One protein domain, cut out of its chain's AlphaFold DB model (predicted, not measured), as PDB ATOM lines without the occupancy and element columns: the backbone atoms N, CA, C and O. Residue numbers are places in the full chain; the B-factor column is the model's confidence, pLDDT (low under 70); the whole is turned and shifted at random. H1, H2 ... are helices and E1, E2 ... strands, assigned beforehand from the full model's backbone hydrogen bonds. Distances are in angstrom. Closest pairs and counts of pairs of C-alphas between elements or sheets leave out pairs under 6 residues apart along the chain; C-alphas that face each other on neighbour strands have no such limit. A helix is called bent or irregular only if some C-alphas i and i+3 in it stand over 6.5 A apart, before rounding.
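AT A GLANCE: This is residues 70 to 220 of the 374 residues of the protein "4Fe-4S domain-containing protein" of Thorarchaeota archaeon (strain OWC) (UniProt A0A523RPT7). Picture one twisted antiparallel sheet of six strands with helices over one of its faces: the long H2 slants over E2, E6 and E5, while H1 runs along edge strand E3, and the other face bears no named helix. Past one end of the strands, beyond the last residues of H2, the short helices H3 and H4 and the loops round them lengthen the body; the link from E1 to E2 lies past the other end. The printed part has 151 residues with six named strands and four named helices, in the order E1 E2 H1 E3 E4 E5 E6 H2 H3 H4; across the sheet the order is E1, E2, E6, E5, E4, E3. The class is mixed, helices and strands, with under half of the residues in named elements. The whole is compact, with a radius of gyration of the C-alphas of 15.5 A, yet elongated in outline, spanning 50 by 31 by 27 A.

IN THESE COORDINATES: Start at Ala 70 and read on to C-alpha 78 at (192.597, 175.147, 138.560), where E1, residues 78 to 81, begins. E2 takes residues 91 to 96 and is 16.6 A long. After residues 97 to 113, which hold no named element, you reach H1, residues 114 to 124, 15.7 A long, from C-alpha 114 at (176.776, 159.517, 135.815). Next come four strands: E3, residues 129 to 134, 15.9 A; E4, residues 139 to 144, 16.5 A; E5, residues 147 to 152, 16.3 A; and E6, residues 156 to 162, 15.9 A. H2, residues 165 to 182, measures 25.8 A; it has a kink of 34 degrees near residue 176 and is irregular, with C-alphas 178 and 181 7.4 A apart. H3 is residues 192 to 196, and H4, residues 209 to 212, ends at C-alpha 212 at (175.591, 179.176, 135.911).

HOW THE PARTS SIT: Begin with the sheet, which is twisted, its C-alphas lying up to 4.2 A off the best plane. E1 and E2 form a hairpin; look for N 79 and O 94, 2.8 A apart. E2 and E6 are antiparallel at 163 degrees, with N 157 and O 95 at 2.8 A. E3 E4 E5 E6 form a meander, each strand the antiparallel neighbour of the one before: find N 132 and O 141 at 2.8 A, N 149 and O 142 at 2.8 A, and N 150 and O 158 at 2.8 A. H1 and H2 are on the same face of the sheet, making two layers, helices on one face of a sheet. H1 is over E3 at a height of 8.3 A and runs along the strands, at 11 degrees to E3 on the local plane; their closest C-alphas, of Cys 118 and Cys 133, are 5.2 A apart. H2 is over E2, E6 and E5 at a height of 8.1 A, only just slantwise to the strands at 32 degrees to E6 on the local plane; the closest C-alphas of H2 and E6 are those of Ala 168 and Ala 162, 5.8 A apart. With residues 178 to 182 alone H2 touches H1, at a steep tilt of 54 degrees, opposite ways; the C-alphas of Ile 116 and Ala 182 come closest, at 5.0 A. With residues 180 to 182 alone H2 touches H3, the closest C-alphas being those of Gly 181 and Leu 192, 5.3 A apart. H3 and H4 are close but not clearly touching, with C-alphas 192 and 210 6.2 A apart, and neither is on the sheet. Every O i to N i+4 pair is within hydrogen-bond range in H3, against 5 of 7 in H1 and 12 of 14 in H2; H4 is too short for such a pair.

THE WHOLE: Look to Pro 88 and Pro 202 for the two C-alphas farthest apart, 51.0 A. The printed part has no cut. The links E2 to H1 and H3 to H4 are long. The mean pLDDT of the printed part is 90.7, and residue 76 and residues 83 to 86 are under 70.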
ATOM      1  N   ALA A  70     178.823 173.555 149.401       90.50
ATOM      2  CA  ALA A  70     179.535 173.571 148.145       90.50
ATOM      3  C   ALA A  70     181.008 173.938 148.408       90.50
ATOM      4  O   ALA A  70     181.297 174.830 149.213       90.50
ATOM      5  N   PRO A  71     181.944 173.235 147.767       88.50
ATOM      6  CA  PRO A  71     183.373 173.403 147.994       88.50
ATOM      7  C   PRO A  71     183.871 174.776 147.528       88.50
ATOM      8  O   PRO A  71     183.281 175.389 146.638       88.50
ATOM      9  N   GLU A  72     185.001 175.221 148.079       87.62
ATOM     10  CA  GLU A  72     185.705 176.393 147.557       87.62
ATOM     11  C   GLU A  72     186.220 176.166 146.131       87.62
ATOM     12  O   GLU A  72     186.509 175.035 145.718       87.62
ATOM     13  N   GLN A  73     186.325 177.264 145.383       81.31
ATOM     14  CA  GLN A  73     186.891 177.266 144.041       81.31
ATOM     15  C   GLN A  73     188.365 177.664 144.135       81.31
ATOM     16  O   GLN A  73     188.659 178.696 144.739       81.31
ATOM     17  N   PRO A  74     189.297 176.884 143.560       79.44
ATOM     18  CA  PRO A  74     190.684 177.315 143.484       79.44
ATOM     19  C   PRO A  74     190.777 178.621 142.686       79.44
ATOM     20  O   PRO A  74     190.069 178.804 141.693       79.44
ATOM     21  N   GLU A  75     191.655 179.525 143.116       71.19
ATOM     22  CA  GLU A  75     191.905 180.785 142.416       71.19
ATOM     23  C   GLU A  75     192.363 180.500 140.973       71.19
ATOM     24  O   GLU A  75     193.288 179.722 140.738       71.19
ATOM     25  N   GLY A  76     191.660 181.063 139.984       66.56
ATOM     26  CA  GLY A  76     191.876 180.752 138.564       66.56
ATOM     27  C   GLY A  76     191.261 179.428 138.079       66.56
ATOM     28  O   GLY A  76     191.578 178.984 136.977       66.56
ATOM     29  N   GLY A  77     190.404 178.784 138.879       74.00
ATOM     30  CA  GLY A  77     189.616 177.599 138.508       74.00
ATOM     31  C   GLY A  77     190.389 176.276 138.491       74.00
ATOM     32  O   GLY A  77     189.776 175.210 138.388       74.00
ATOM     33  N   VAL A  78     191.717 176.318 138.643       81.50
ATOM     34  CA  VAL A  78     192.597 175.147 138.560       81.50
ATOM     35  C   VAL A  78     193.654 175.173 139.658       81.50
ATOM     36  O   VAL A  78     194.446 176.105 139.765       81.50
ATOM     37  N   LEU A  79     193.718 174.094 140.436       86.38
ATOM     38  CA  LEU A  79     194.784 173.831 141.392       86.38
ATOM     39  C   LEU A  79     195.946 173.125 140.682       86.38
ATOM     40  O   LEU A  79     195.814 171.988 140.228       86.38
ATOM     41  N   LEU A  80     197.099 173.787 140.611       83.19
ATOM     42  CA  LEU A  80     198.334 173.221 140.068       83.19
ATOM     43  C   LEU A  80     199.256 172.819 141.218       83.19
ATOM     44  O   LEU A  80     199.524 173.621 142.109       83.19
ATOM     45  N   SER A  81     199.781 171.597 141.179       81.56
ATOM     46  CA  SER A  81     200.770 171.117 142.149       81.56
ATOM     47  C   SER A  81     202.017 170.607 141.428       81.56
ATOM     48  O   SER A  81     201.937 169.811 140.486       81.56
ATOM     49  N   LYS A  82     203.178 171.121 141.852       72.38
ATOM     50  CA  LYS A  82     204.503 170.736 141.361       72.38
ATOM     51  C   LYS A  82     205.385 170.230 142.508       72.38
ATOM     52  O   LYS A  82     205.268 170.762 143.613       72.38
ATOM     53  N   PRO A  83     206.335 169.326 142.215       66.56
ATOM     54  CA  PRO A  83     206.434 168.509 140.997       66.56
ATOM     55  C   PRO A  83     205.496 167.289 141.057       66.56
ATOM     56  O   PRO A  83     205.009 166.914 142.124       66.56
ATOM     57  N   CYS A  84     205.240 166.645 139.915       63.31
ATOM     58  CA  CYS A  84     204.769 165.262 139.936       63.31
ATOM     59  C   CYS A  84     205.877 164.384 140.545       63.31
ATOM     60  O   CYS A  84     207.048 164.593 140.234       63.31
ATOM     61  N   MET A  85     205.539 163.411 141.400       67.56
ATOM     62  CA  MET A  85     206.559 162.583 142.075       67.56
ATOM     63  C   MET A  85     207.483 161.842 141.090       67.56
ATOM     64  O   MET A  85     208.626 161.561 141.433       67.56
ATOM     65  N   ASP A  86     207.005 161.575 139.870       68.25
ATOM     66  CA  ASP A  86     207.695 160.741 138.881       68.25
ATOM     67  C   ASP A  86     208.597 161.529 137.909       68.25
ATOM     68  O   ASP A  86     209.439 160.932 137.243       68.25
ATOM     69  N   SER A  87     208.411 162.849 137.765       73.38
ATOM     70  CA  SER A  87     209.228 163.684 136.869       73.38
ATOM     71  C   SER A  87     209.123 165.174 137.226       73.38
ATOM     72  O   SER A  87     208.005 165.677 137.387       73.38
ATOM     73  N   PRO A  88     210.253 165.905 137.305       73.88
ATOM     74  CA  PRO A  88     210.280 167.320 137.687       73.88
ATOM     75  C   PRO A  88     209.602 168.250 136.668       73.88
ATOM     76  O   PRO A  88     209.120 169.319 137.049       73.88
ATOM     77  N   ASP A  89     209.515 167.837 135.401       78.75
ATOM     78  CA  ASP A  89     208.936 168.642 134.313       78.75
ATOM     79  C   ASP A  89     207.419 168.464 134.175       78.75
ATOM     80  O   ASP A  89     206.744 169.228 133.479       78.75
ATOM     81  N   LEU A  90     206.860 167.466 134.860       84.31
ATOM     82  CA  LEU A  90     205.446 167.132 134.809       84.31
ATOM     83  C   LEU A  90     204.705 167.702 136.016       84.31
ATOM     84  O   LEU A  90     205.223 167.749 137.135       84.31
ATOM     85  N   LEU A  91     203.449 168.095 135.806       87.38
ATOM     86  CA  LEU A  91     202.597 168.602 136.878       87.38
ATOM     87  C   LEU A  91     201.364 167.735 137.107       87.38
ATOM     88  O   LEU A  91     200.872 167.044 136.208       87.38
ATOM     89  N   MET A  92     200.865 167.791 138.339       91.25
ATOM     90  CA  MET A  92     199.513 167.362 138.664       91.25
ATOM     91  C   MET A  92     198.610 168.591 138.664       91.25
ATOM     92  O   MET A  92     198.961 169.628 139.235       91.25
ATOM     93  N   ALA A  93     197.444 168.466 138.043       93.19
ATOM     94  CA  ALA A  93     196.449 169.526 138.020       93.19
ATOM     95  C   ALA A  93     195.081 168.994 138.439       93.19
ATOM     96  O   ALA A  93     194.719 167.862 138.119       93.19
ATOM     97  N   GLU A  94     194.308 169.820 139.130       94.12
ATOM     98  CA  GLU A  94     192.916 169.547 139.467       94.12
ATOM     99  C   GLU A  94     192.061 170.755 139.073       94.12
ATOM    100  O   GLU A  94     192.321 171.873 139.505       94.12
ATOM    101  N   MET A  95     191.032 170.526 138.263       94.12
ATOM    102  CA  MET A  95     189.938 171.468 138.033       94.12
ATOM    103  C   MET A  95     188.689 170.917 138.710       94.12
ATOM    104  O   MET A  95     188.543 169.704 138.887       94.12
ATOM    105  N   ARG A  96     187.750 171.793 139.054       93.44
ATOM    106  CA  ARG A  96     186.425 171.375 139.487       93.44
ATOM    107  C   ARG A  96     185.359 172.024 138.630       93.44
ATOM    108  O   ARG A  96     185.273 173.235 138.629       93.44
ATOM    109  N   ILE A  97     184.547 171.211 137.966       93.62
ATOM    110  CA  ILE A  97     183.338 171.647 137.270       93.62
ATOM    111  C   ILE A  97     182.289 171.991 138.327       93.62
ATOM    112  O   ILE A  97     182.057 171.203 139.249       93.62
ATOM    113  N   PHE A  98     181.650 173.149 138.200       91.31
ATOM    114  CA  PHE A  98     180.607 173.601 139.118       91.31
ATOM    115  C   PHE A  98     179.240 173.566 138.447       91.31
ATOM    116  O   PHE A  98     179.124 173.808 137.252       91.31
ATOM    117  N   ASN A  99     178.192 173.319 139.229       91.88
ATOM    118  CA  ASN A  99     176.796 173.376 138.786       91.88
ATOM    119  C   ASN A  99     176.120 174.724 139.118       91.88
ATOM    120  O   ASN A  99     174.904 174.781 139.286       91.88
ATOM    121  N   GLY A 100     176.920 175.785 139.282       91.94
ATOM    122  CA  GLY A 100     176.459 177.148 139.565       91.94
ATOM    123  C   GLY A 100     176.105 177.458 141.023       91.94
ATOM    124  O   GLY A 100     175.631 178.556 141.317       91.94
ATOM    125  N   VAL A 101     176.336 176.524 141.951       92.75
ATOM    126  CA  VAL A 101     176.178 176.766 143.395       92.75
ATOM    127  C   VAL A 101     177.377 177.548 143.927       92.75
ATOM    128  O   VAL A 101     178.524 177.183 143.671       92.75
ATOM    129  N   ARG A 102     177.116 178.613 144.694       91.31
ATOM    130  CA  ARG A 102     178.175 179.421 145.314       91.31
ATOM    131  C   ARG A 102     178.917 178.621 146.392       91.31
ATOM    132  O   ARG A 102     178.266 177.872 147.123       91.31
ATOM    133  N   PRO A 103     180.238 178.814 146.558       91.50
ATOM    134  CA  PRO A 103     180.989 178.228 147.665       91.50
ATOM    135  C   PRO A 103     180.316 178.462 149.018       91.50
ATOM    136  O   PRO A 103     179.774 179.535 149.280       91.50
ATOM    137  N   GLY A 104     180.306 177.435 149.867       92.31
ATOM    138  CA  GLY A 104     179.659 177.459 151.178       92.31
ATOM    139  C   GLY A 104     178.135 177.288 151.156       92.31
ATOM    140  O   GLY A 104     177.566 176.908 152.178       92.31
ATOM    141  N   SER A 105     177.454 177.499 150.021       93.06
ATOM    142  CA  SER A 105     176.004 177.279 149.927       93.06
ATOM    143  C   SER A 105     175.645 175.788 149.993       93.06
ATOM    144  O   SER A 105     176.439 174.951 149.566       93.06
ATOM    145  N   PRO A 106     174.452 175.417 150.491       92.38
ATOM    146  CA  PRO A 106     174.057 174.015 150.586       92.38
ATOM    147  C   PRO A 106     173.988 173.334 149.210       92.38
ATOM    148  O   PRO A 106     173.211 173.722 148.336       92.38
ATOM    149  N   GLN A 107     174.779 172.280 149.031       91.88
ATOM    150  CA  GLN A 107     174.755 171.414 147.862       91.88
ATOM    151  C   GLN A 107     173.838 170.211 148.133       91.88
ATOM    152  O   GLN A 107     174.173 169.315 148.911       91.88
ATOM    153  N   ARG A 108     172.669 170.215 147.484       91.06
ATOM    154  CA  ARG A 108     171.606 169.201 147.608       91.06
ATOM    155  C   ARG A 108     171.902 167.952 146.788       91.06
ATOM    156  O   ARG A 108     171.636 166.844 147.238       91.06
ATOM    157  N   PHE A 109     172.497 168.123 145.608       92.00
ATOM    158  CA  PHE A 109     172.771 167.030 144.673       92.00
ATOM    159  C   PHE A 109     174.262 166.906 144.347       92.00
ATOM    160  O   PHE A 109     175.066 167.804 144.604       92.00
ATOM    161  N   GLY A 110     174.647 165.780 143.738       91.38
ATOM    162  CA  GLY A 110     175.949 165.671 143.072       91.38
ATOM    163  C   GLY A 110     176.116 166.716 141.962       91.38
ATOM    164  O   GLY A 110     175.152 167.367 141.570       91.38
ATOM    165  N   VAL A 111     177.340 166.883 141.458       94.38
ATOM    166  CA  VAL A 111     177.592 167.838 140.368       94.38
ATOM    167  C   VAL A 111     177.223 167.225 139.026       94.38
ATOM    168  O   VAL A 111     176.526 167.874 138.260       94.38
ATOM    169  N   LEU A 112     177.678 165.999 138.751       96.62
ATOM    170  CA  LEU A 112     177.513 165.337 137.455       96.62
ATOM    171  C   LEU A 112     176.578 164.126 137.554       96.62
ATOM    172  O   LEU A 112     176.714 163.299 138.461       96.62
ATOM    173  N   ASP A 113     175.668 164.004 136.589       97.19
ATOM    174  CA  ASP A 113     174.847 162.827 136.337       97.19
ATOM    175  C   ASP A 113     175.708 161.727 135.691       97.19
ATOM    176  O   ASP A 113     176.213 161.921 134.584       97.19
ATOM    177  N   PRO A 114     175.898 160.563 136.339       95.50
ATOM    178  CA  PRO A 114     176.776 159.517 135.815       95.50
ATOM    179  C   PRO A 114     176.319 158.913 134.485       95.50
ATOM    180  O   PRO A 114     177.150 158.417 133.730       95.50
ATOM    181  N   VAL A 115     175.015 158.912 134.200       95.38
ATOM    182  CA  VAL A 115     174.480 158.321 132.971       95.38
ATOM    183  C   VAL A 115     174.747 159.235 131.793       95.38
ATOM    184  O   VAL A 115     175.292 158.772 130.793       95.38
ATOM    185  N   ILE A 116     174.448 160.526 131.942       97.00
ATOM    186  CA  ILE A 116     174.734 161.521 130.902       97.00
ATOM    187  C   ILE A 116     176.248 161.690 130.741       97.00
ATOM    188  O   ILE A 116     176.735 161.752 129.618       97.00
ATOM    189  N   LEU A 117     177.011 161.671 131.840       96.75
ATOM    190  CA  LEU A 117     178.474 161.708 131.796       96.75
ATOM    191  C   LEU A 117     179.038 160.581 130.925       96.75
ATOM    192  O   LEU A 117     179.832 160.853 130.031       96.75
ATOM    193  N   CYS A 118     178.631 159.329 131.161       95.75
ATOM    194  CA  CYS A 118     179.109 158.220 130.338       95.75
ATOM    195  C   CYS A 118     178.615 158.333 128.894       95.75
ATOM    196  O   CYS A 118     179.405 158.142 127.979       95.75
ATOM    197  N   TRP A 119     177.357 158.738 128.686       95.44
ATOM    198  CA  TRP A 119     176.805 158.939 127.345       95.44
ATOM    199  C   TRP A 119     177.598 159.974 126.529       95.44
ATOM    200  O   TRP A 119     177.778 159.772 125.333       95.44
ATOM    201  N   LEU A 120     178.100 161.037 127.171       95.88
ATOM    202  CA  LEU A 120     178.967 162.052 126.559       95.88
ATOM    203  C   LEU A 120     180.388 161.529 126.306       95.88
ATOM    204  O   LEU A 120     180.975 161.796 125.256       95.88
ATOM    205  N   LEU A 121     180.953 160.786 127.261       94.62
ATOM    206  CA  LEU A 121     182.333 160.303 127.177       94.62
ATOM    207  C   LEU A 121     182.533 159.159 126.175       94.62
ATOM    208  O   LEU A 121     183.646 158.986 125.682       94.62
ATOM    209  N   ASP A 122     181.474 158.436 125.808       91.25
ATOM    210  CA  ASP A 122     181.530 157.422 124.745       91.25
ATOM    211  C   ASP A 122     182.027 158.007 123.405       91.25
ATOM    212  O   ASP A 122     182.625 157.306 122.590       91.25
ATOM    213  N   CYS A 123     181.833 159.312 123.185       89.94
ATOM    214  CA  CYS A 123     182.149 159.994 121.931       89.94
ATOM    215  C   CYS A 123     183.518 160.675 121.867       89.94
ATOM    216  O   CYS A 123     183.849 161.291 120.852       89.94
ATOM    217  N   VAL A 124     184.328 160.593 122.925       84.00
ATOM    218  CA  VAL A 124     185.652 161.241 122.952       84.00
ATOM    219  C   VAL A 124     186.814 160.270 122.763       84.00
ATOM    220  O   VAL A 124     187.969 160.650 122.947       84.00
ATOM    221  N   SER A 125     186.540 159.043 122.321       73.88
ATOM    222  CA  SER A 125     187.551 158.009 122.051       73.88
ATOM    223  C   SER A 125     188.630 158.433 121.041       73.88
ATOM    224  O   SER A 125     189.757 157.958 121.113       73.88
ATOM    225  N   SER A 126     188.336 159.375 120.139       77.25
ATOM    226  CA  SER A 126     189.333 159.935 119.211       77.25
ATOM    227  C   SER A 126     190.378 160.830 119.886       77.25
ATOM    228  O   SER A 126     191.451 161.043 119.326       77.25
ATOM    229  N   ARG A 127     190.078 161.365 121.077       81.31
ATOM    230  CA  ARG A 127     190.965 162.244 121.857       81.31
ATOM    231  C   ARG A 127     191.547 161.564 123.094       81.31
ATOM    232  O   ARG A 127     192.597 161.987 123.570       81.31
ATOM    233  N   TYR A 128     190.875 160.535 123.605       85.75
ATOM    234  CA  TYR A 128     191.295 159.799 124.790       85.75
ATOM    235  C   TYR A 128     191.469 158.320 124.465       85.75
ATOM    236  O   TYR A 128     190.516 157.634 124.099       85.75
ATOM    237  N   GLN A 129     192.686 157.831 124.664       86.50
ATOM    238  CA  GLN A 129     192.992 156.410 124.673       86.50
ATOM    239  C   GLN A 129     192.379 155.784 125.928       86.50
ATOM    240  O   GLN A 129     192.405 156.376 127.009       86.50
ATOM    241  N   ASP A 130     191.786 154.601 125.774       89.19
ATOM    242  CA  ASP A 130     191.244 153.811 126.883       89.19
ATOM    243  C   ASP A 130     190.262 154.562 127.802       89.19
ATOM    244  O   ASP A 130     190.170 154.266 128.995       89.19
ATOM    245  N   MET A 131     189.495 155.522 127.266       93.25
ATOM    246  CA  MET A 131     188.451 156.197 128.038       93.25
ATOM    247  C   MET A 131     187.399 155.185 128.500       93.25
ATOM    248  O   MET A 131     186.730 154.537 127.698       93.25
ATOM    249  N   ARG A 132     187.236 155.063 129.817       93.88
ATOM    250  CA  ARG A 132     186.230 154.223 130.465       93.88
ATOM    251  C   ARG A 132     185.389 155.065 131.398       93.88
ATOM    252  O   ARG A 132     185.916 155.813 132.219       93.88
ATOM    253  N   CYS A 133     184.080 154.863 131.345       95.38
ATOM    254  CA  CYS A 133     183.142 155.478 132.269       95.38
ATOM    255  C   CYS A 133     182.304 154.412 132.972       95.38
ATOM    256  O   CYS A 133     181.791 153.485 132.349       95.38
ATOM    257  N   SER A 134     182.164 154.538 134.290       94.44
ATOM    258  CA  SER A 134     181.318 153.670 135.103       94.44
ATOM    259  C   SER A 134     180.172 154.474 135.701       94.44
ATOM    260  O   SER A 134     180.377 155.314 136.583       94.44
ATOM    261  N   LYS A 135     178.948 154.157 135.264       93.19
ATOM    262  CA  LYS A 135     177.707 154.710 135.828       93.19
ATOM    263  C   LYS A 135     177.586 154.370 137.321       93.19
ATOM    264  O   LYS A 135     177.219 155.228 138.120       93.19
ATOM    265  N   GLU A 136     177.966 153.146 137.707       89.50
ATOM    266  CA  GLU A 136     177.881 152.627 139.083       89.50
ATOM    267  C   GLU A 136     178.899 153.256 140.046       89.50
ATOM    268  O   GLU A 136     178.586 153.576 141.197       89.50
ATOM    269  N   LEU A 137     180.138 153.455 139.587       89.31
ATOM    270  CA  LEU A 137     181.165 154.125 140.387       89.31
ATOM    271  C   LEU A 137     181.058 155.650 140.298       89.31
ATOM    272  O   LEU A 137     181.641 156.345 141.132       89.31
ATOM    273  N   ALA A 138     180.281 156.158 139.334       89.50
ATOM    274  CA  ALA A 138     180.138 157.574 139.032       89.50
ATOM    275  C   ALA A 138     181.517 158.229 138.827       89.50
ATOM    276  O   ALA A 138     181.895 159.213 139.475       89.50
ATOM    277  N   TYR A 139     182.298 157.580 137.968       94.38
ATOM    278  CA  TYR A 139     183.714 157.829 137.767       94.38
ATOM    279  C   TYR A 139     184.099 157.466 136.337       94.38
ATOM    280  O   TYR A 139     183.681 156.424 135.826       94.38
ATOM    281  N   ALA A 140     184.922 158.307 135.727       95.75
ATOM    282  CA  ALA A 140     185.533 158.033 134.442       95.75
ATOM    283  C   ALA A 140     187.037 158.276 134.492       95.75
ATOM    284  O   ALA A 140     187.530 159.077 135.294       95.75
ATOM    285  N   TRP A 141     187.766 157.573 133.642       95.81
ATOM    286  CA  TRP A 141     189.194 157.767 133.471       95.81
ATOM    287  C   TRP A 141     189.613 157.415 132.050       95.81
ATOM    288  O   TRP A 141     188.962 156.603 131.402       95.81
ATOM    289  N   GLY A 142     190.702 158.012 131.591       94.12
ATOM    290  CA  GLY A 142     191.297 157.723 130.293       94.12
ATOM    291  C   GLY A 142     192.635 158.429 130.151       94.12
ATOM    292  O   GLY A 142     193.003 159.255 130.994       94.12
ATOM    293  N   ASP A 143     193.340 158.115 129.078       92.50
ATOM    294  CA  ASP A 143     194.659 158.654 128.788       92.50
ATOM    295  C   ASP A 143     194.575 159.624 127.604       92.50
ATOM    296  O   ASP A 143     193.982 159.335 126.569       92.50
ATOM    297  N   MET A 144     195.153 160.810 127.757       88.44
ATOM    298  CA  MET A 144     195.277 161.807 126.699       88.44
ATOM    299  C   MET A 144     196.766 162.016 126.440       88.44
ATOM    300  O   MET A 144     197.453 162.695 127.209       88.44
ATOM    301  N   GLU A 145     197.273 161.366 125.393       87.25
ATOM    302  CA  GLU A 145     198.711 161.160 125.188       87.25
ATOM    303  C   GLU A 145     199.348 160.480 126.419       87.25
ATOM    304  O   GLU A 145     199.001 159.355 126.757       87.25
ATOM    305  N   GLU A 146     200.251 161.162 127.127       87.62
ATOM    306  CA  GLU A 146     200.870 160.675 128.368       87.62
ATOM    307  C   GLU A 146     200.155 161.162 129.644       87.62
ATOM    308  O   GLU A 146     200.591 160.855 130.760       87.62
ATOM    309  N   THR A 147     199.086 161.957 129.504       91.50
ATOM    310  CA  THR A 147     198.352 162.557 130.626       91.50
ATOM    311  C   THR A 147     197.210 161.648 131.054       91.50
ATOM    312  O   THR A 147     196.277 161.420 130.289       91.50
ATOM    313  N   LYS A 148     197.225 161.194 132.310       93.81
ATOM    314  CA  LYS A 148     196.103 160.429 132.872       93.81
ATOM    315  C   LYS A 148     195.032 161.371 133.380       93.81
ATOM    316  O   LYS A 148     195.325 162.228 134.220       93.81
ATOM    317  N   VAL A 149     193.802 161.179 132.926       95.56
ATOM    318  CA  VAL A 149     192.645 161.996 133.291       95.56
ATOM    319  C   VAL A 149     191.680 161.173 134.130       95.56
ATOM    320  O   VAL A 149     191.356 160.038 133.797       95.56
ATOM    321  N   HIS A 150     191.192 161.764 135.215       96.44
ATOM    322  CA  HIS A 150     190.171 161.188 136.081       96.44
ATOM    323  C   HIS A 150     189.034 162.188 136.272       96.44
ATOM    324  O   HIS A 150     189.288 163.312 136.698       96.44
ATOM    325  N   ILE A 151     187.794 161.780 136.018       96.50
ATOM    326  CA  ILE A 151     186.591 162.604 136.178       96.50
ATOM    327  C   ILE A 151     185.720 161.973 137.264       96.50
ATOM    328  O   ILE A 151     185.362 160.796 137.194       96.50
ATOM    329  N   LEU A 152     185.389 162.751 138.291       94.94
ATOM    330  CA  LEU A 152     184.607 162.315 139.442       94.94
ATOM    331  C   LEU A 152     183.224 162.975 139.436       94.94
ATOM    332  O   LEU A 152     183.068 164.134 139.063       94.94
ATOM    333  N   ARG A 153     182.217 162.271 139.966       92.06
ATOM    334  CA  ARG A 153     180.826 162.760 140.107       92.06
ATOM    335  C   ARG A 153     180.639 164.098 140.826       92.06
ATOM    336  O   ARG A 153     179.584 164.718 140.722       92.06
ATOM    337  N   ASP A 154     181.610 164.500 141.639       92.00
ATOM    338  CA  ASP A 154     181.586 165.753 142.397       92.00
ATOM    339  C   ASP A 154     182.224 166.922 141.631       92.00
ATOM    340  O   ASP A 154     182.575 167.938 142.238       92.00
ATOM    341  N   GLY A 155     182.388 166.749 140.316       93.50
ATOM    342  CA  GLY A 155     182.901 167.740 139.382       93.50
ATOM    343  C   GLY A 155     184.422 167.773 139.294       93.50
ATOM    344  O   GLY A 155     184.950 168.459 138.426       93.50
ATOM    345  N   ARG A 156     185.153 167.058 140.161       94.88
ATOM    346  CA  ARG A 156     186.620 167.068 140.112       94.88
ATOM    347  C   ARG A 156     187.128 166.371 138.857       94.88
ATOM    348  O   ARG A 156     186.778 165.222 138.589       94.88
ATOM    349  N   VAL A 157     188.021 167.052 138.155       95.62
ATOM    350  CA  VAL A 157     188.795 166.536 137.033       95.62
ATOM    351  C   VAL A 157     190.263 166.601 137.427       95.62
ATOM    352  O   VAL A 157     190.790 167.678 137.694       95.62
ATOM    353  N   ARG A 158     190.931 165.451 137.494       95.56
ATOM    354  CA  ARG A 158     192.341 165.346 137.885       95.56
ATOM    355  C   ARG A 158     193.178 164.909 136.707       95.56
ATOM    356  O   ARG A 158     192.867 163.902 136.077       95.56
ATOM    357  N   MET A 159     194.266 165.625 136.483       94.56
ATOM    358  CA  MET A 159     195.294 165.283 135.516       94.56
ATOM    359  C   MET A 159     196.573 164.908 136.240       94.56
ATOM    360  O   MET A 159     197.041 165.624 137.130       94.56
ATOM    361  N   ARG A 160     197.163 163.792 135.830       92.44
ATOM    362  CA  ARG A 160     198.530 163.420 136.188       92.44
ATOM    363  C   ARG A 160     199.377 163.480 134.933       92.44
ATOM    364  O   ARG A 160     198.904 163.069 133.879       92.44
ATOM    365  N   ARG A 161     200.630 163.916 135.080       90.94
ATOM    366  CA  ARG A 161     201.614 163.980 133.988       90.94
ATOM    367  C   ARG A 161     201.293 165.014 132.898       90.94
ATOM    368  O   ARG A 161     201.637 164.812 131.742       90.94
ATOM    369  N   ALA A 162     200.668 166.139 133.255       91.06
ATOM    370  CA  ALA A 162     200.402 167.199 132.283       91.06
ATOM    371  C   ALA A 162     201.695 167.936 131.878       91.06
ATOM    372  O   ALA A 162     202.525 168.262 132.735       91.06
ATOM    373  N   LYS A 163     201.828 168.243 130.579       91.06
ATOM    374  CA  LYS A 163     202.970 168.939 129.950       91.06
ATOM    375  C   LYS A 163     202.932 170.458 130.190       91.06
ATOM    376  O   LYS A 163     202.888 171.253 129.257       91.06
ATOM    377  N   GLY A 164     202.899 170.878 131.452       88.94
ATOM    378  CA  GLY A 164     202.836 172.298 131.808       88.94
ATOM    379  C   GLY A 164     201.416 172.851 131.975       88.94
ATOM    380  O   GLY A 164     200.414 172.147 131.832       88.94
ATOM    381  N   LYS A 165     201.345 174.130 132.374       89.19
ATOM    382  CA  LYS A 165     200.098 174.806 132.769       89.19
ATOM    383  C   LYS A 165     199.141 174.968 131.590       89.19
ATOM    384  O   LYS A 165     197.973 174.630 131.727       89.19
ATOM    385  N   ASP A 166     199.637 175.449 130.454       90.56
ATOM    386  CA  ASP A 166     198.792 175.773 129.299       90.56
ATOM    387  C   ASP A 166     198.155 174.519 128.698       90.56
ATOM    388  O   ASP A 166     196.958 174.509 128.425       90.56
ATOM    389  N   HIS A 167     198.927 173.430 128.617       90.75
ATOM    390  CA  HIS A 167     198.407 172.119 128.243       90.75
ATOM    391  C   HIS A 167     197.276 171.686 129.185       90.75
ATOM    392  O   HIS A 167     196.187 171.372 128.720       90.75
ATOM    393  N   ALA A 168     197.490 171.730 130.507       91.19
ATOM    394  CA  ALA A 168     196.459 171.349 131.474       91.19
ATOM    395  C   ALA A 168     195.182 172.197 131.340       91.19
ATOM    396  O   ALA A 168     194.083 171.646 131.346       91.19
ATOM    397  N   LEU A 169     195.316 173.520 131.193       91.25
ATOM    398  CA  LEU A 169     194.178 174.428 131.031       91.25
ATOM    399  C   LEU A 169     193.373 174.130 129.763       91.25
ATOM    400  O   LEU A 169     192.145 174.105 129.815       91.25
ATOM    401  N   GLU A 170     194.046 173.875 128.644       90.88
ATOM    402  CA  GLU A 170     193.367 173.555 127.391       90.88
ATOM    403  C   GLU A 170     192.653 172.202 127.465       90.88
ATOM    404  O   GLU A 170     191.477 172.084 127.120       90.88
ATOM    405  N   SER A 171     193.315 171.190 128.022       92.38
ATOM    406  CA  SER A 171     192.699 169.885 128.252       92.38
ATOM    407  C   SER A 171     191.477 169.986 129.166       92.38
ATOM    408  O   SER A 171     190.457 169.347 128.916       92.38
ATOM    409  N   PHE A 172     191.540 170.818 130.207       93.69
ATOM    410  CA  PHE A 172     190.411 171.042 131.099       93.69
ATOM    411  C   PHE A 172     189.222 171.685 130.388       93.69
ATOM    412  O   PHE A 172     188.102 171.210 130.572       93.69
ATOM    413  N   ARG A 173     189.448 172.685 129.526       92.06
ATOM    414  CA  ARG A 173     188.386 173.284 128.699       92.06
ATOM    415  C   ARG A 173     187.697 172.250 127.819       92.06
ATOM    416  O   ARG A 173     186.470 172.227 127.744       92.06
ATOM    417  N   ILE A 174     188.472 171.380 127.174       92.44
ATOM    418  CA  ILE A 174     187.940 170.311 126.319       92.44
ATOM    419  C   ILE A 174     187.089 169.342 127.145       92.44
ATOM    420  O   ILE A 174     185.966 169.019 126.749       92.44
ATOM    421  N   ILE A 175     187.586 168.896 128.303       94.38
ATOM    422  CA  ILE A 175     186.840 167.988 129.187       94.38
ATOM    423  C   ILE A 175     185.552 168.649 129.658       94.38
ATOM    424  O   ILE A 175     184.489 168.045 129.560       94.38
ATOM    425  N   GLU A 176     185.633 169.884 130.147       95.19
ATOM    426  CA  GLU A 176     184.470 170.591 130.666       95.19
ATOM    427  C   GLU A 176     183.408 170.779 129.588       95.19
ATOM    428  O   GLU A 176     182.274 170.369 129.805       95.19
ATOM    429  N   ARG A 177     183.772 171.284 128.400       94.75
ATOM    430  CA  ARG A 177     182.847 171.390 127.254       94.75
ATOM    431  C   ARG A 177     182.182 170.060 126.936       94.75
ATOM    432  O   ARG A 177     180.986 170.033 126.683       94.75
ATOM    433  N   THR A 178     182.940 168.967 126.984       95.12
ATOM    434  CA  THR A 178     182.411 167.623 126.725       95.12
ATOM    435  C   THR A 178     181.353 167.229 127.748       95.12
ATOM    436  O   THR A 178     180.310 166.716 127.363       95.12
ATOM    437  N   VAL A 179     181.615 167.432 129.045       96.19
ATOM    438  CA  VAL A 179     180.817 166.813 130.118       96.19
ATOM    439  C   VAL A 179     179.840 167.761 130.811       96.19
ATOM    440  O   VAL A 179     179.043 167.303 131.627       96.19
ATOM    441  N   ILE A 180     179.858 169.063 130.506       96.81
ATOM    442  CA  ILE A 180     179.006 170.065 131.168       96.81
ATOM    443  C   ILE A 180     177.510 169.750 131.025       96.81
ATOM    444  O   ILE A 180     176.740 170.028 131.943       96.81
ATOM    445  N   GLY A 181     177.103 169.085 129.936       97.31
ATOM    446  CA  GLY A 181     175.736 168.588 129.730       97.31
ATOM    447  C   GLY A 181     175.236 167.648 130.834       97.31
ATOM    448  O   GLY A 181     174.039 167.575 131.089       97.31
ATOM    449  N   ALA A 182     176.149 166.981 131.546       97.88
ATOM    450  CA  ALA A 182     175.824 166.116 132.674       97.88
ATOM    451  C   ALA A 182     175.638 166.872 133.999       97.88
ATOM    452  O   ALA A 182     175.361 166.240 135.015       97.88
ATOM    453  N   THR A 183     175.827 168.194 134.050       97.94
ATOM    454  CA  THR A 183     175.694 168.940 135.310       97.94
ATOM    455  C   THR A 183     174.258 168.925 135.841       97.94
ATOM    456  O   THR A 183     173.305 168.956 135.073       97.94
ATOM    457  N   ILE A 184     174.087 168.852 137.163       97.69
ATOM    458  CA  ILE A 184     172.780 168.733 137.830       97.69
ATOM    459  C   ILE A 184     172.401 170.060 138.499       97.69
ATOM    460  O   ILE A 184     173.176 170.589 139.301       97.69
ATOM    461  N   CYS A 185     171.185 170.567 138.259       97.19
ATOM    462  CA  CYS A 185     170.667 171.748 138.954       97.19
ATOM    463  C   CYS A 185     170.510 171.482 140.443       97.19
ATOM    464  O   CYS A 185     169.720 170.635 140.857       97.19
ATOM    465  N   ASN A 186     171.159 172.308 141.260       95.19
ATOM    466  CA  ASN A 186     170.963 172.304 142.705       95.19
ATOM    467  C   ASN A 186     169.549 172.732 143.124       95.19
ATOM    468  O   ASN A 186     169.100 172.431 144.225       95.19
ATOM    469  N   CYS A 187     168.846 173.432 142.232       94.94
ATOM    470  CA  CYS A 187     167.504 173.954 142.443       94.94
ATOM    471  C   CYS A 187     166.406 172.876 142.373       94.94
ATOM    472  O   CYS A 187     165.506 172.858 143.208       94.94
ATOM    473  N   CYS A 188     166.483 171.968 141.397       95.38
ATOM    474  CA  CYS A 188     165.385 171.061 141.044       95.38
ATOM    475  C   CYS A 188     165.836 169.623 140.760       95.38
ATOM    476  O   CYS A 188     165.016 168.800 140.369       95.38
ATOM    477  N   GLY A 189     167.130 169.309 140.873       95.81
ATOM    478  CA  GLY A 189     167.658 167.961 140.653       95.81
ATOM    479  C   GLY A 189     167.646 167.485 139.197       95.81
ATOM    480  O   GLY A 189     168.031 166.347 138.945       95.81
ATOM    481  N   HIS A 190     167.236 168.319 138.240       97.94
ATOM    482  CA  HIS A 190     167.286 167.994 136.814       97.94
ATOM    483  C   HIS A 190     168.693 168.232 136.261       97.94
ATOM    484  O   HIS A 190     169.382 169.158 136.692       97.94
ATOM    485  N   ASP A 191     169.122 167.400 135.320       98.12
ATOM    486  CA  ASP A 191     170.348 167.619 134.553       98.12
ATOM    487  C   ASP A 191     170.221 168.799 133.569       98.12
ATOM    488  O   ASP A 191     169.117 169.244 133.239       98.12
ATOM    489  N   LEU A 192     171.363 169.321 133.108       98.25
ATOM    490  CA  LEU A 192     171.423 170.467 132.203       98.25
ATOM    491  C   LEU A 192     170.667 170.196 130.901       98.25
ATOM    492  O   LEU A 192     169.987 171.094 130.416       98.25
ATOM    493  N   PHE A 193     170.723 168.979 130.357       98.38
ATOM    494  CA  PHE A 193     169.962 168.632 129.156       98.38
ATOM    495  C   PHE A 193     168.463 168.805 129.366       98.38
ATOM    496  O   PHE A 193     167.832 169.536 128.607       98.38
ATOM    497  N   SER A 194     167.916 168.223 130.431       98.44
ATOM    498  CA  SER A 194     166.509 168.367 130.806       98.44
ATOM    499  C   SER A 194     166.098 169.833 131.000       98.44
ATOM    500  O   SER A 194     164.996 170.217 130.608       98.44
ATOM    501  N   VAL A 195     166.977 170.670 131.565       98.12
ATOM    502  CA  VAL A 195     166.737 172.119 131.699       98.12
ATOM    503  C   VAL A 195     166.730 172.814 130.332       98.12
ATOM    504  O   VAL A 195     165.801 173.560 130.042       98.12
ATOM    505  N   LEU A 196     167.716 172.547 129.468       97.50
ATOM    506  CA  LEU A 196     167.855 173.199 128.156       97.50
ATOM    507  C   LEU A 196     166.718 172.874 127.178       97.50
ATOM    508  O   LEU A 196     166.443 173.668 126.277       97.50
ATOM    509  N   VAL A 197     166.063 171.722 127.337       97.12
ATOM    510  CA  VAL A 197     164.901 171.331 126.519       97.12
ATOM    511  C   VAL A 197     163.556 171.665 127.175       97.12
ATOM    512  O   VAL A 197     162.507 171.284 126.657       97.12
ATOM    513  N   GLY A 198     163.564 172.362 128.317       96.44
ATOM    514  CA  GLY A 198     162.346 172.809 128.996       96.44
ATOM    515  C   GLY A 198     161.525 171.684 129.636       96.44
ATOM    516  O   GLY A 198     160.306 171.797 129.730       96.44
ATOM    517  N   LEU A 199     162.168 170.588 130.051       97.12
ATOM    518  CA  LEU A 199     161.523 169.510 130.816       97.12
ATOM    519  C   LEU A 199     161.635 169.702 132.330       97.12
ATOM    520  O   LEU A 199     160.980 168.990 133.087       97.12
ATOM    521  N   ALA A 200     162.478 170.629 132.779       96.69
ATOM    522  CA  ALA A 200     162.524 171.012 134.180       96.69
ATOM    523  C   ALA A 200     161.318 171.905 134.535       96.69
ATOM    524  O   ALA A 200     160.909 172.733 133.717       96.69
ATOM    525  N   PRO A 201     160.763 171.784 135.756       94.25
ATOM    526  CA  PRO A 201     159.785 172.749 136.245       94.25
ATOM    527  C   PRO A 201     160.429 174.140 136.354       94.25
ATOM    528  O   PRO A 201     161.655 174.217 136.465       94.25
ATOM    529  N   PRO A 202     159.637 175.229 136.404       92.94
ATOM    530  CA  PRO A 202     160.169 176.565 136.650       92.94
ATOM    531  C   PRO A 202     161.093 176.594 137.880       92.94
ATOM    532  O   PRO A 202     160.839 175.880 138.859       92.94
ATOM    533  N   PRO A 203     162.175 177.389 137.852       89.88
ATOM    534  CA  PRO A 203     163.107 177.443 138.965       89.88
ATOM    535  C   PRO A 203     162.420 177.990 140.223       89.88
ATOM    536  O   PRO A 203     161.551 178.854 140.165       89.88
ATOM    537  N   THR A 204     162.839 177.491 141.388       80.19
ATOM    538  CA  THR A 204     162.420 178.031 142.694       80.19
ATOM    539  C   THR A 204     163.041 179.398 142.992       80.19
ATOM    540  O   THR A 204     162.595 180.103 143.890       80.19
ATOM    541  N   GLU A 205     164.106 179.741 142.267       79.81
ATOM    542  CA  GLU A 205     164.783 181.038 142.267       79.81
ATOM    543  C   GLU A 205     164.545 181.738 140.918       79.81
ATOM    544  O   GLU A 205     163.841 181.218 140.060       79.81
ATOM    545  N   GLU A 206     165.184 182.884 140.679       84.00
ATOM    546  CA  GLU A 206     165.093 183.614 139.404       84.00
ATOM    547  C   GLU A 206     165.584 182.791 138.197       84.00
ATOM    548  O   GLU A 206     165.084 182.940 137.088       84.00
ATOM    549  N   THR A 207     166.564 181.898 138.398       93.06
ATOM    550  CA  THR A 207     167.157 181.071 137.333       93.06
ATOM    551  C   THR A 207     167.555 179.691 137.848       93.06
ATOM    552  O   THR A 207     167.904 179.514 139.016       93.06
ATOM    553  N   HIS A 208     167.565 178.688 136.966       96.56
ATOM    554  CA  HIS A 208     168.150 177.390 137.299       96.56
ATOM    555  C   HIS A 208     169.653 177.539 137.572       96.56
ATOM    556  O   HIS A 208     170.404 177.972 136.703       96.56
ATOM    557  N   THR A 209     170.116 177.114 138.756       95.88
ATOM    558  CA  THR A 209     171.550 177.156 139.129       95.88
ATOM    559  C   THR A 209     172.474 176.524 138.083       95.88
ATOM    560  O   THR A 209     173.536 177.073 137.817       95.88
ATOM    561  N   VAL A 210     172.045 175.447 137.413       96.50
ATOM    562  CA  VAL A 210     172.846 174.763 136.382       96.50
ATOM    563  C   VAL A 210     173.155 175.639 135.162       96.50
ATOM    564  O   VAL A 210     174.121 175.391 134.459       96.50
ATOM    565  N   LEU A 211     172.397 176.711 134.927       96.50
ATOM    566  CA  LEU A 211     172.692 177.674 133.860       96.50
ATOM    567  C   LEU A 211     173.879 178.585 134.202       96.50
ATOM    568  O   LEU A 211     174.382 179.301 133.349       96.50
ATOM    569  N   LYS A 212     174.350 178.542 135.451       94.94
ATOM    570  CA  LYS A 212     175.591 179.176 135.911       94.94
ATOM    571  C   LYS A 212     176.719 178.144 136.045       94.94
ATOM    572  O   LYS A 212     177.703 178.401 136.734       94.94
ATOM    573  N   ALA A 213     176.540 176.947 135.480       93.75
ATOM    574  CA  ALA A 213     177.535 175.887 135.521       93.75
ATOM    575  C   ALA A 213     178.744 176.204 134.635       93.75
ATOM    576  O   ALA A 213     178.639 176.925 133.643       93.75
ATOM    577  N   GLY A 214     179.870 175.593 134.988       91.88
ATOM    578  CA  GLY A 214     181.143 175.757 134.300       91.88
ATOM    579  C   GLY A 214     182.178 176.513 135.129       91.88
ATOM    580  O   GLY A 214     181.876 177.142 136.142       91.88
ATOM    581  N   SER A 215     183.426 176.386 134.700       90.19
ATOM    582  CA  SER A 215     184.624 176.921 135.356       90.19
ATOM    583  C   SER A 215     185.473 177.681 134.345       90.19
ATOM    584  O   SER A 215     185.996 178.751 134.633       90.19
ATOM    585  N   THR A 216     185.587 177.124 133.143       87.88
ATOM    586  CA  THR A 216     186.292 177.679 131.984       87.88
ATOM    587  C   THR A 216     185.352 178.022 130.828       87.88
ATOM    588  O   THR A 216     185.764 178.705 129.891       87.88
ATOM    589  N   ILE A 217     184.097 177.577 130.904       90.31
ATOM    590  CA  ILE A 217     183.019 177.918 129.975       90.31
ATOM    591  C   ILE A 217     181.833 178.521 130.720       90.31
ATOM    592  O   ILE A 217     181.659 178.292 131.915       90.31
ATOM    593  N   SER A 218     180.995 179.246 129.987       91.94
ATOM    594  CA  SER A 218     179.741 179.806 130.480       91.94
ATOM    595  C   SER A 218     178.587 179.391 129.576       91.94
ATOM    596  O   SER A 218     178.711 179.444 128.352       91.94
ATOM    597  N   ILE A 219     177.452 179.038 130.175       95.00
ATOM    598  CA  ILE A 219     176.197 178.873 129.445       95.00
ATOM    599  C   ILE A 219     175.629 180.268 129.162       95.00
ATOM    600  O   ILE A 219     175.410 181.059 130.076       95.00
ATOM    601  N   ASN A 220     175.426 180.582 127.887       94.19
ATOM    602  CA  ASN A 220     174.890 181.863 127.447       94.19
ATOM    603  C   ASN A 220     173.359 181.845 127.555       94.19
ATOM    604  O   ASN A 220     172.689 181.149 126.794       94.19
TER     605      ASN A 220